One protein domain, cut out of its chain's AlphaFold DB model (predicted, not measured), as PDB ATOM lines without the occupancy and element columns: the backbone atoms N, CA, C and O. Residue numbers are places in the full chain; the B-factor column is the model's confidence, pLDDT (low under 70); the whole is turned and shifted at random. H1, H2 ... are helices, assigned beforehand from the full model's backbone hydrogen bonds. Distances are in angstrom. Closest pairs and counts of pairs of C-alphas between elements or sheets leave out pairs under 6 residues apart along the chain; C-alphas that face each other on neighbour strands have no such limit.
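Overview. This is residues 162 to 225 of the 310 residues of an uncharacterized protein of Thermogemmatispora tikiterensis (UniProt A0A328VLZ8). A short helical hairpin, H1 and H2, is joined by a wide loop to a longer third helix, H3, whose first part crosses H1 nearly at a right angle on the side away from H2. The far part of H3 sticks out at residues 217 to 224, followed by residue 225. The printed part has 64 residues with three named helices in the order H1, H2, H3 and no named strand; its class is all helix. It is compact, with a radius of gyration of the C-alphas of 12.1 A, and spans 29 by 27 by 24 A.

Along the chain. H1, residues 163 to 175, begins at C-alpha (-38.591, 18.787, 29.430) and is 18.5 A long. H2, residues 179 to 191, measures 18.3 A. H3, residues 206 to 224, measures 26.8 A and ends at C-alpha (-50.214, 31.978, 16.243).

Arrangement. H1 and H2 form a helical hairpin, opposite ways at a shallow tilt of 29 degrees. They touch through residues 170 to 174 and 179 to 182 alone, closest at the C-alphas of Leu 170 and Ala 182, 6.0 A. H1 touches H3 through residues 164 to 169 and 206 to 213 alone, about perpendicular at 84 degrees; the closest C-alphas, of Gln 165 and His 209, are 4.8 A apart. H2 and H3 are apart. In H1, H2 and H3 every O i to N i+4 pair is within hydrogen-bond range.

Size, cuts and confidence. The C-alphas farthest apart, of Thr 201 and Ser 225, are 34.8 A apart. The printed part has no cut. The link from H1 to H2 is tight; that from H2 to H3, 14 residues, is long. The pLDDT is under 70 at residue 182, residues 188 to 204 and residues 220 to 225.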
ATOM      1  N   ALA A 162     -37.724  21.162  25.746       73.56
ATOM      2  CA  ALA A 162     -37.228  21.536  27.064       73.56
ATOM      3  C   ALA A 162     -38.042  20.872  28.203       73.56
ATOM      4  O   ALA A 162     -38.871  21.517  28.852       73.56
ATOM      5  N   PRO A 163     -37.756  19.601  28.537       71.69
ATOM      6  CA  PRO A 163     -38.591  18.787  29.430       71.69
ATOM      7  C   PRO A 163     -38.685  19.319  30.870       71.69
ATOM      8  O   PRO A 163     -39.710  19.164  31.529       71.69
ATOM      9  N   ARG A 164     -37.644  20.005  31.367       74.75
ATOM     10  CA  ARG A 164     -37.661  20.640  32.702       74.75
ATOM     11  C   ARG A 164     -38.578  21.867  32.765       74.75
ATOM     12  O   ARG A 164     -39.160  22.137  33.808       74.75
ATOM     13  N   GLN A 165     -38.716  22.586  31.651       79.44
ATOM     14  CA  GLN A 165     -39.591  23.756  31.528       79.44
ATOM     15  C   GLN A 165     -41.054  23.315  31.423       79.44
ATOM     16  O   GLN A 165     -41.902  23.846  32.131       79.44
ATOM     17  N   LEU A 166     -41.327  22.283  30.616       76.25
ATOM     18  CA  LEU A 166     -42.651  21.665  30.520       76.25
ATOM     19  C   LEU A 166     -43.144  21.165  31.883       76.25
ATOM     20  O   LEU A 166     -44.284  21.411  32.259       76.25
ATOM     21  N   ARG A 167     -42.270  20.518  32.655       77.25
ATOM     22  CA  ARG A 167     -42.631  20.027  33.983       77.25
ATOM     23  C   ARG A 167     -42.923  21.141  34.992       77.25
ATOM     24  O   ARG A 167     -43.838  20.981  35.790       77.25
ATOM     25  N   ALA A 168     -42.188  22.250  34.946       76.94
ATOM     26  CA  ALA A 168     -42.495  23.405  35.789       76.94
ATOM     27  C   ALA A 168     -43.908  23.949  35.499       76.94
ATOM     28  O   ALA A 168     -44.641  24.257  36.429       76.94
ATOM     29  N   VAL A 169     -44.317  23.981  34.224       77.44
ATOM     30  CA  VAL A 169     -45.667  24.409  33.816       77.44
ATOM     31  C   VAL A 169     -46.743  23.404  34.241       77.44
ATOM     32  O   VAL A 169     -47.791  23.812  34.726       77.44
ATOM     33  N   LEU A 170     -46.498  22.095  34.107       77.25
ATOM     34  CA  LEU A 170     -47.441  21.066  34.570       77.25
ATOM     35  C   LEU A 170     -47.670  21.140  36.085       77.25
ATOM     36  O   LEU A 170     -48.812  21.090  36.531       77.25
ATOM     37  N   GLN A 171     -46.601  21.344  36.857       78.75
ATOM     38  CA  GLN A 171     -46.699  21.535  38.302       78.75
ATOM     39  C   GLN A 171     -47.496  22.801  38.653       78.75
ATOM     40  O   GLN A 171     -48.267  22.798  39.608       78.75
ATOM     41  N   GLU A 172     -47.366  23.882  37.878       78.31
ATOM     42  CA  GLU A 172     -48.189  25.075  38.087       78.31
ATOM     43  C   GLU A 172     -49.671  24.836  37.781       78.31
ATOM     44  O   GLU A 172     -50.524  25.267  38.555       78.31
ATOM     45  N   LEU A 173     -49.996  24.103  36.713       74.94
ATOM     46  CA  LEU A 173     -51.382  23.731  36.405       74.94
ATOM     47  C   LEU A 173     -52.014  22.911  37.536       74.94
ATOM     48  O   LEU A 173     -53.170  23.143  37.889       74.94
ATOM     49  N   GLU A 174     -51.250  22.010  38.153       78.12
ATOM     50  CA  GLU A 174     -51.687  21.274  39.343       78.12
ATOM     51  C   GLU A 174     -51.931  22.211  40.535       78.12
ATOM     52  O   GLU A 174     -52.967  22.104  41.191       78.12
ATOM     53  N   THR A 175     -51.038  23.179  40.787       80.19
ATOM     54  CA  THR A 175     -51.221  24.157  41.880       80.19
ATOM     55  C   THR A 175     -52.406  25.100  41.668       80.19
ATOM     56  O   THR A 175     -53.005  25.547  42.642       80.19
ATOM     57  N   LEU A 176     -52.771  25.378  40.414       75.38
ATOM     58  CA  LEU A 176     -53.931  26.194  40.046       75.38
ATOM     59  C   LEU A 176     -55.251  25.401  40.080       75.38
ATOM     60  O   LEU A 176     -56.302  25.945  39.755       75.38
ATOM     61  N   GLY A 177     -55.214  24.116  40.453       72.81
ATOM     62  CA  GLY A 177     -56.392  23.249  40.499       72.81
ATOM     63  C   GLY A 177     -56.829  22.711  39.132       72.81
ATOM     64  O   GLY A 177     -57.838  22.016  39.043       72.81
ATOM     65  N   ALA A 178     -56.056  22.950  38.069       76.38
ATOM     66  CA  ALA A 178     -56.314  22.463  36.712       76.38
ATOM     67  C   ALA A 178     -55.769  21.032  36.498       76.38
ATOM     68  O   ALA A 178     -55.158  20.721  35.472       76.38
ATOM     69  N   VAL A 179     -55.991  20.146  37.473       74.38
ATOM     70  CA  VAL A 179     -55.409  18.791  37.521       74.38
ATOM     71  C   VAL A 179     -55.908  17.916  36.368       74.38
ATOM     72  O   VAL A 179     -55.130  17.178  35.766       74.38
ATOM     73  N   ASP A 180     -57.190  18.016  36.007       74.69
ATOM     74  CA  ASP A 180     -57.757  17.228  34.906       74.69
ATOM     75  C   ASP A 180     -57.233  17.680  33.537       74.69
ATOM     76  O   ASP A 180     -57.006  16.848  32.658       74.69
ATOM     77  N   LEU A 181     -56.978  18.982  33.369       70.88
ATOM     78  CA  LEU A 181     -56.317  19.525  32.179       70.88
ATOM     79  C   LEU A 181     -54.864  19.049  32.102       70.88
ATOM     80  O   LEU A 181     -54.438  18.586  31.046       70.88
ATOM     81  N   ALA A 182     -54.120  19.097  33.212       69.31
ATOM     82  CA  ALA A 182     -52.752  18.585  33.277       69.31
ATOM     83  C   ALA A 182     -52.690  17.084  32.937       69.31
ATOM     84  O   ALA A 182     -51.849  16.671  32.138       69.31
ATOM     85  N   ARG A 183     -53.627  16.280  33.461       75.56
ATOM     86  CA  ARG A 183     -53.735  14.843  33.162       75.56
ATOM     87  C   ARG A 183     -54.005  14.585  31.679       75.56
ATOM     88  O   ARG A 183     -53.259  13.830  31.063       75.56
ATOM     89  N   GLN A 184     -55.000  15.257  31.095       74.94
ATOM     90  CA  GLN A 184     -55.319  15.140  29.662       74.94
ATOM     91  C   GLN A 184     -54.113  15.503  28.786       74.94
ATOM     92  O   GLN A 184     -53.797  14.803  27.830       74.94
ATOM     93  N   VAL A 185     -53.400  16.573  29.139       70.69
ATOM     94  CA  VAL A 185     -52.183  17.006  28.443       70.69
ATOM     95  C   VAL A 185     -51.076  15.950  28.515       70.69
ATOM     96  O   VAL A 185     -50.405  15.695  27.514       70.69
ATOM     97  N   VAL A 186     -50.876  15.327  29.678       71.56
ATOM     98  CA  VAL A 186     -49.881  14.262  29.872       71.56
ATOM     99  C   VAL A 186     -50.244  13.007  29.077       71.56
ATOM    100  O   VAL A 186     -49.370  12.438  28.423       71.56
ATOM    101  N   GLU A 187     -51.514  12.604  29.076       76.56
ATOM    102  CA  GLU A 187     -52.013  11.478  28.275       76.56
ATOM    103  C   GLU A 187     -51.807  11.728  26.773       76.56
ATOM    104  O   GLU A 187     -51.295  10.866  26.056       76.56
ATOM    105  N   GLU A 188     -52.118  12.936  26.293       68.69
ATOM    106  CA  GLU A 188     -51.879  13.327  24.901       68.69
ATOM    107  C   GLU A 188     -50.379  13.349  24.557       68.69
ATOM    108  O   GLU A 188     -49.975  12.896  23.488       68.69
ATOM    109  N   LEU A 189     -49.522  13.822  25.462       66.56
ATOM    110  CA  LEU A 189     -48.067  13.829  25.290       66.56
ATOM    111  C   LEU A 189     -47.459  12.429  25.183       66.56
ATOM    112  O   LEU A 189     -46.575  12.196  24.352       66.56
ATOM    113  N   GLN A 190     -47.941  11.509  26.019       69.12
ATOM    114  CA  GLN A 190     -47.549  10.103  25.999       69.12
ATOM    115  C   GLN A 190     -48.022   9.424  24.709       69.12
ATOM    116  O   GLN A 190     -47.252   8.689  24.091       69.12
ATOM    117  N   ALA A 191     -49.238   9.733  24.245       67.38
ATOM    118  CA  ALA A 191     -49.775   9.218  22.988       67.38
ATOM    119  C   ALA A 191     -48.984   9.693  21.754       67.38
ATOM    120  O   ALA A 191     -48.805   8.932  20.804       67.38
ATOM    121  N   ILE A 192     -48.464  10.927  21.760       60.41
ATOM    122  CA  ILE A 192     -47.711  11.493  20.625       60.41
ATOM    123  C   ILE A 192     -46.227  11.037  20.638       60.41
ATOM    124  O   ILE A 192     -45.478  11.342  19.716       60.41
ATOM    125  N   SER A 193     -45.787  10.231  21.616       55.50
ATOM    126  CA  SER A 193     -44.413   9.687  21.704       55.50
ATOM    127  C   SER A 193     -43.304  10.755  21.692       55.50
ATOM    128  O   SER A 193     -42.206  10.512  21.194       55.50
ATOM    129  N   ILE A 194     -43.566  11.959  22.219       54.09
ATOM    130  CA  ILE A 194     -42.619  13.085  22.110       54.09
ATOM    131  C   ILE A 194     -41.586  13.120  23.246       54.09
ATOM    132  O   ILE A 194     -40.524  13.715  23.069       54.09
ATOM    133  N   THR A 195     -41.811  12.510  24.414       51.97
ATOM    134  CA  THR A 195     -40.780  12.509  25.475       51.97
ATOM    135  C   THR A 195     -41.137  11.563  26.625       51.97
ATOM    136  O   THR A 195     -42.295  11.549  27.045       51.97
ATOM    137  N   PRO A 196     -40.178  10.817  27.207       54.12
ATOM    138  CA  PRO A 196     -40.386  10.228  28.525       54.12
ATOM    139  C   PRO A 196     -40.576  11.359  29.544       54.12
ATOM    140  O   PRO A 196     -39.716  12.235  29.674       54.12
ATOM    141  N   LEU A 197     -41.711  11.360  30.254       55.03
ATOM    142  CA  LEU A 197     -41.927  12.261  31.388       55.03
ATOM    143  C   LEU A 197     -40.770  12.074  32.390       55.03
ATOM    144  O   LEU A 197     -40.496  10.937  32.788       55.03
ATOM    145  N   PRO A 198     -40.073  13.142  32.817       54.88
ATOM    146  CA  PRO A 198     -39.022  12.990  33.808       54.88
ATOM    147  C   PRO A 198     -39.643  12.600  35.153       54.88
ATOM    148  O   PRO A 198     -40.536  13.296  35.637       54.88
ATOM    149  N   ALA A 199     -39.138  11.513  35.747       56.94
ATOM    150  CA  ALA A 199     -39.518  10.965  37.054       56.94
ATOM    151  C   ALA A 199     -39.593  12.031  38.153       56.94
ATOM    152  O   ALA A 199     -38.762  12.941  38.122       56.94
ATOM    153  N   GLU A 200     -40.524  11.871  39.110       56.97
ATOM    154  CA  GLU A 200     -40.968  12.728  40.244       56.97
ATOM    155  C   GLU A 200     -39.877  13.312  41.182       56.97
ATOM    156  O   GLU A 200     -40.037  13.463  42.384       56.97
ATOM    157  N   THR A 201     -38.724  13.684  40.656       58.06
ATOM    158  CA  THR A 201     -37.642  14.335  41.382       58.06
ATOM    159  C   THR A 201     -37.932  15.829  41.524       58.06
ATOM    160  O   THR A 201     -38.422  16.444  40.570       58.06
ATOM    161  N   PRO A 202     -37.661  16.440  42.686       61.09
ATOM    162  CA  PRO A 202     -37.805  17.878  42.855       61.09
ATOM    163  C   PRO A 202     -36.864  18.599  41.883       61.09
ATOM    164  O   PRO A 202     -35.655  18.361  41.868       61.09
ATOM    165  N   LEU A 203     -37.423  19.464  41.035       63.50
ATOM    166  CA  LEU A 203     -36.633  20.265  40.106       63.50
ATOM    167  C   LEU A 203     -35.905  21.368  40.883       63.50
ATOM    168  O   LEU A 203     -36.527  22.182  41.563       63.50
ATOM    169  N   ALA A 204     -34.581  21.433  40.755       67.19
ATOM    170  CA  ALA A 204     -33.830  22.606  41.189       67.19
ATOM    171  C   ALA A 204     -34.211  23.820  40.318       67.19
ATOM    172  O   ALA A 204     -34.435  23.674  39.118       67.19
ATOM    173  N   HIS A 205     -34.268  25.019  40.910       73.94
ATOM    174  CA  HIS A 205     -34.550  26.282  40.204       73.94
ATOM    175  C   HIS A 205     -35.890  26.320  39.437       73.94
ATOM    176  O   HIS A 205     -35.960  26.808  38.307       73.94
ATOM    177  N   LEU A 206     -36.973  25.847  40.067       70.50
ATOM    178  CA  LEU A 206     -38.336  25.884  39.512       70.50
ATOM    179  C   LEU A 206     -38.737  27.259  38.956       70.50
ATOM    180  O   LEU A 206     -39.277  27.331  37.854       70.50
ATOM    181  N   SER A 207     -38.422  28.344  39.669       74.75
ATOM    182  CA  SER A 207     -38.732  29.713  39.236       74.75
ATOM    183  C   SER A 207     -38.079  30.079  37.900       74.75
ATOM    184  O   SER A 207     -38.736  30.633  37.026       74.75
ATOM    185  N   GLN A 208     -36.819  29.697  37.687       79.31
ATOM    186  CA  GLN A 208     -36.110  29.979  36.436       79.31
ATOM    187  C   GLN A 208     -36.668  29.150  35.277       79.31
ATOM    188  O   GLN A 208     -36.867  29.658  34.173       79.31
ATOM    189  N   HIS A 209     -36.942  27.864  35.511       76.94
ATOM    190  CA  HIS A 209     -37.530  26.995  34.491       76.94
ATOM    191  C   HIS A 209     -38.902  27.488  34.032       76.94
ATOM    192  O   HIS A 209     -39.194  27.458  32.837       76.94
ATOM    193  N   ARG A 210     -39.686  28.004  34.968       75.81
ATOM    194  CA  ARG A 210     -40.979  28.641  34.754       75.81
ATOM    195  C   ARG A 210     -40.873  29.942  33.957       75.81
ATOM    196  O   ARG A 210     -41.536  30.067  32.934       75.81
ATOM    197  N   ASP A 211     -39.985  30.861  34.327       75.88
ATOM    198  CA  ASP A 211     -39.811  32.124  33.591       75.88
ATOM    199  C   ASP A 211     -39.374  31.879  32.135       75.88
ATOM    200  O   ASP A 211     -39.870  32.507  31.194       75.88
ATOM    201  N   HIS A 212     -38.491  30.899  31.918       77.25
ATOM    202  CA  HIS A 212     -38.101  30.485  30.572       77.25
ATOM    203  C   HIS A 212     -39.230  29.786  29.804       77.25
ATOM    204  O   HIS A 212     -39.341  29.990  28.591       77.25
ATOM    205  N   ALA A 213     -40.058  28.982  30.479       77.25
ATOM    206  CA  ALA A 213     -41.234  28.372  29.872       77.25
ATOM    207  C   ALA A 213     -42.221  29.453  29.420       77.25
ATOM    208  O   ALA A 213     -42.606  29.472  28.254       77.25
ATOM    209  N   TYR A 214     -42.533  30.417  30.290       77.94
ATOM    210  CA  TYR A 214     -43.423  31.530  29.971       77.94
ATOM    211  C   TYR A 214     -42.921  32.371  28.812       77.94
ATOM    212  O   TYR A 214     -43.701  32.707  27.925       77.94
ATOM    213  N   LYS A 215     -41.617  32.657  28.757       75.31
ATOM    214  CA  LYS A 215     -41.034  33.380  27.624       75.31
ATOM    215  C   LYS A 215     -41.246  32.633  26.303       75.31
ATOM    216  O   LYS A 215     -41.670  33.240  25.326       75.31
ATOM    217  N   LYS A 216     -41.005  31.317  26.276       74.44
ATOM    218  CA  LYS A 216     -41.218  30.487  25.076       74.44
ATOM    219  C   LYS A 216     -42.690  30.378  24.690       74.44
ATOM    220  O   LYS A 216     -43.011  30.518  23.515       74.44
ATOM    221  N   LEU A 217     -43.567  30.148  25.666       74.31
ATOM    222  CA  LEU A 217     -45.012  30.069  25.453       74.31
ATOM    223  C   LEU A 217     -45.560  31.383  24.909       74.31
ATOM    224  O   LEU A 217     -46.321  31.381  23.952       74.31
ATOM    225  N   ARG A 218     -45.113  32.511  25.456       70.88
ATOM    226  CA  ARG A 218     -45.499  33.840  24.992       70.88
ATOM    227  C   ARG A 218     -45.099  34.083  23.535       70.88
ATOM    228  O   ARG A 218     -45.950  34.485  22.750       70.88
ATOM    229  N   THR A 219     -43.859  33.780  23.143       70.44
ATOM    230  CA  THR A 219     -43.423  33.893  21.735       70.44
ATOM    231  C   THR A 219     -44.203  32.946  20.813       70.44
ATOM    232  O   THR A 219     -44.569  33.310  19.699       70.44
ATOM    233  N   CYS A 220     -44.486  31.734  21.286       68.50
ATOM    234  CA  CYS A 220     -45.264  30.723  20.576       68.50
ATOM    235  C   CYS A 220     -46.714  31.189  20.329       68.50
ATOM    236  O   CYS A 220     -47.176  31.182  19.189       68.50
ATOM    237  N   LEU A 221     -47.387  31.713  21.355       67.31
ATOM    238  CA  LEU A 221     -48.739  32.266  21.251       67.31
ATOM    239  C   LEU A 221     -48.795  33.512  20.360       67.31
ATOM    240  O   LEU A 221     -49.692  33.621  19.531       67.31
ATOM    241  N   GLN A 222     -47.806  34.405  20.452       66.06
ATOM    242  CA  GLN A 222     -47.697  35.564  19.554       66.06
ATOM    243  C   GLN A 222     -47.559  35.170  18.085       66.06
ATOM    244  O   GLN A 222     -48.058  35.877  17.217       66.06
ATOM    245  N   SER A 223     -46.874  34.061  17.791       64.56
ATOM    246  CA  SER A 223     -46.710  33.589  16.413       64.56
ATOM    247  C   SER A 223     -47.983  32.971  15.823       64.56
ATOM    248  O   SER A 223     -48.063  32.801  14.610       64.56
ATOM    249  N   GLN A 224     -48.972  32.637  16.660       60.69
ATOM    250  CA  GLN A 224     -50.214  31.978  16.243       60.69
ATOM    251  C   GLN A 224     -51.478  32.818  16.423       60.69
ATOM    252  O   GLN A 224     -52.509  32.470  15.850       60.69
ATOM    253  N   SER A 225     -51.447  33.894  17.211       62.59
ATOM    254  CA  SER A 225     -52.640  34.708  17.424       62.59
ATOM    255  C   SER A 225     -53.044  35.415  16.130       62.59
ATOM    256  O   SER A 225     -52.298  36.232  15.596       62.59
TER     257      SER A 225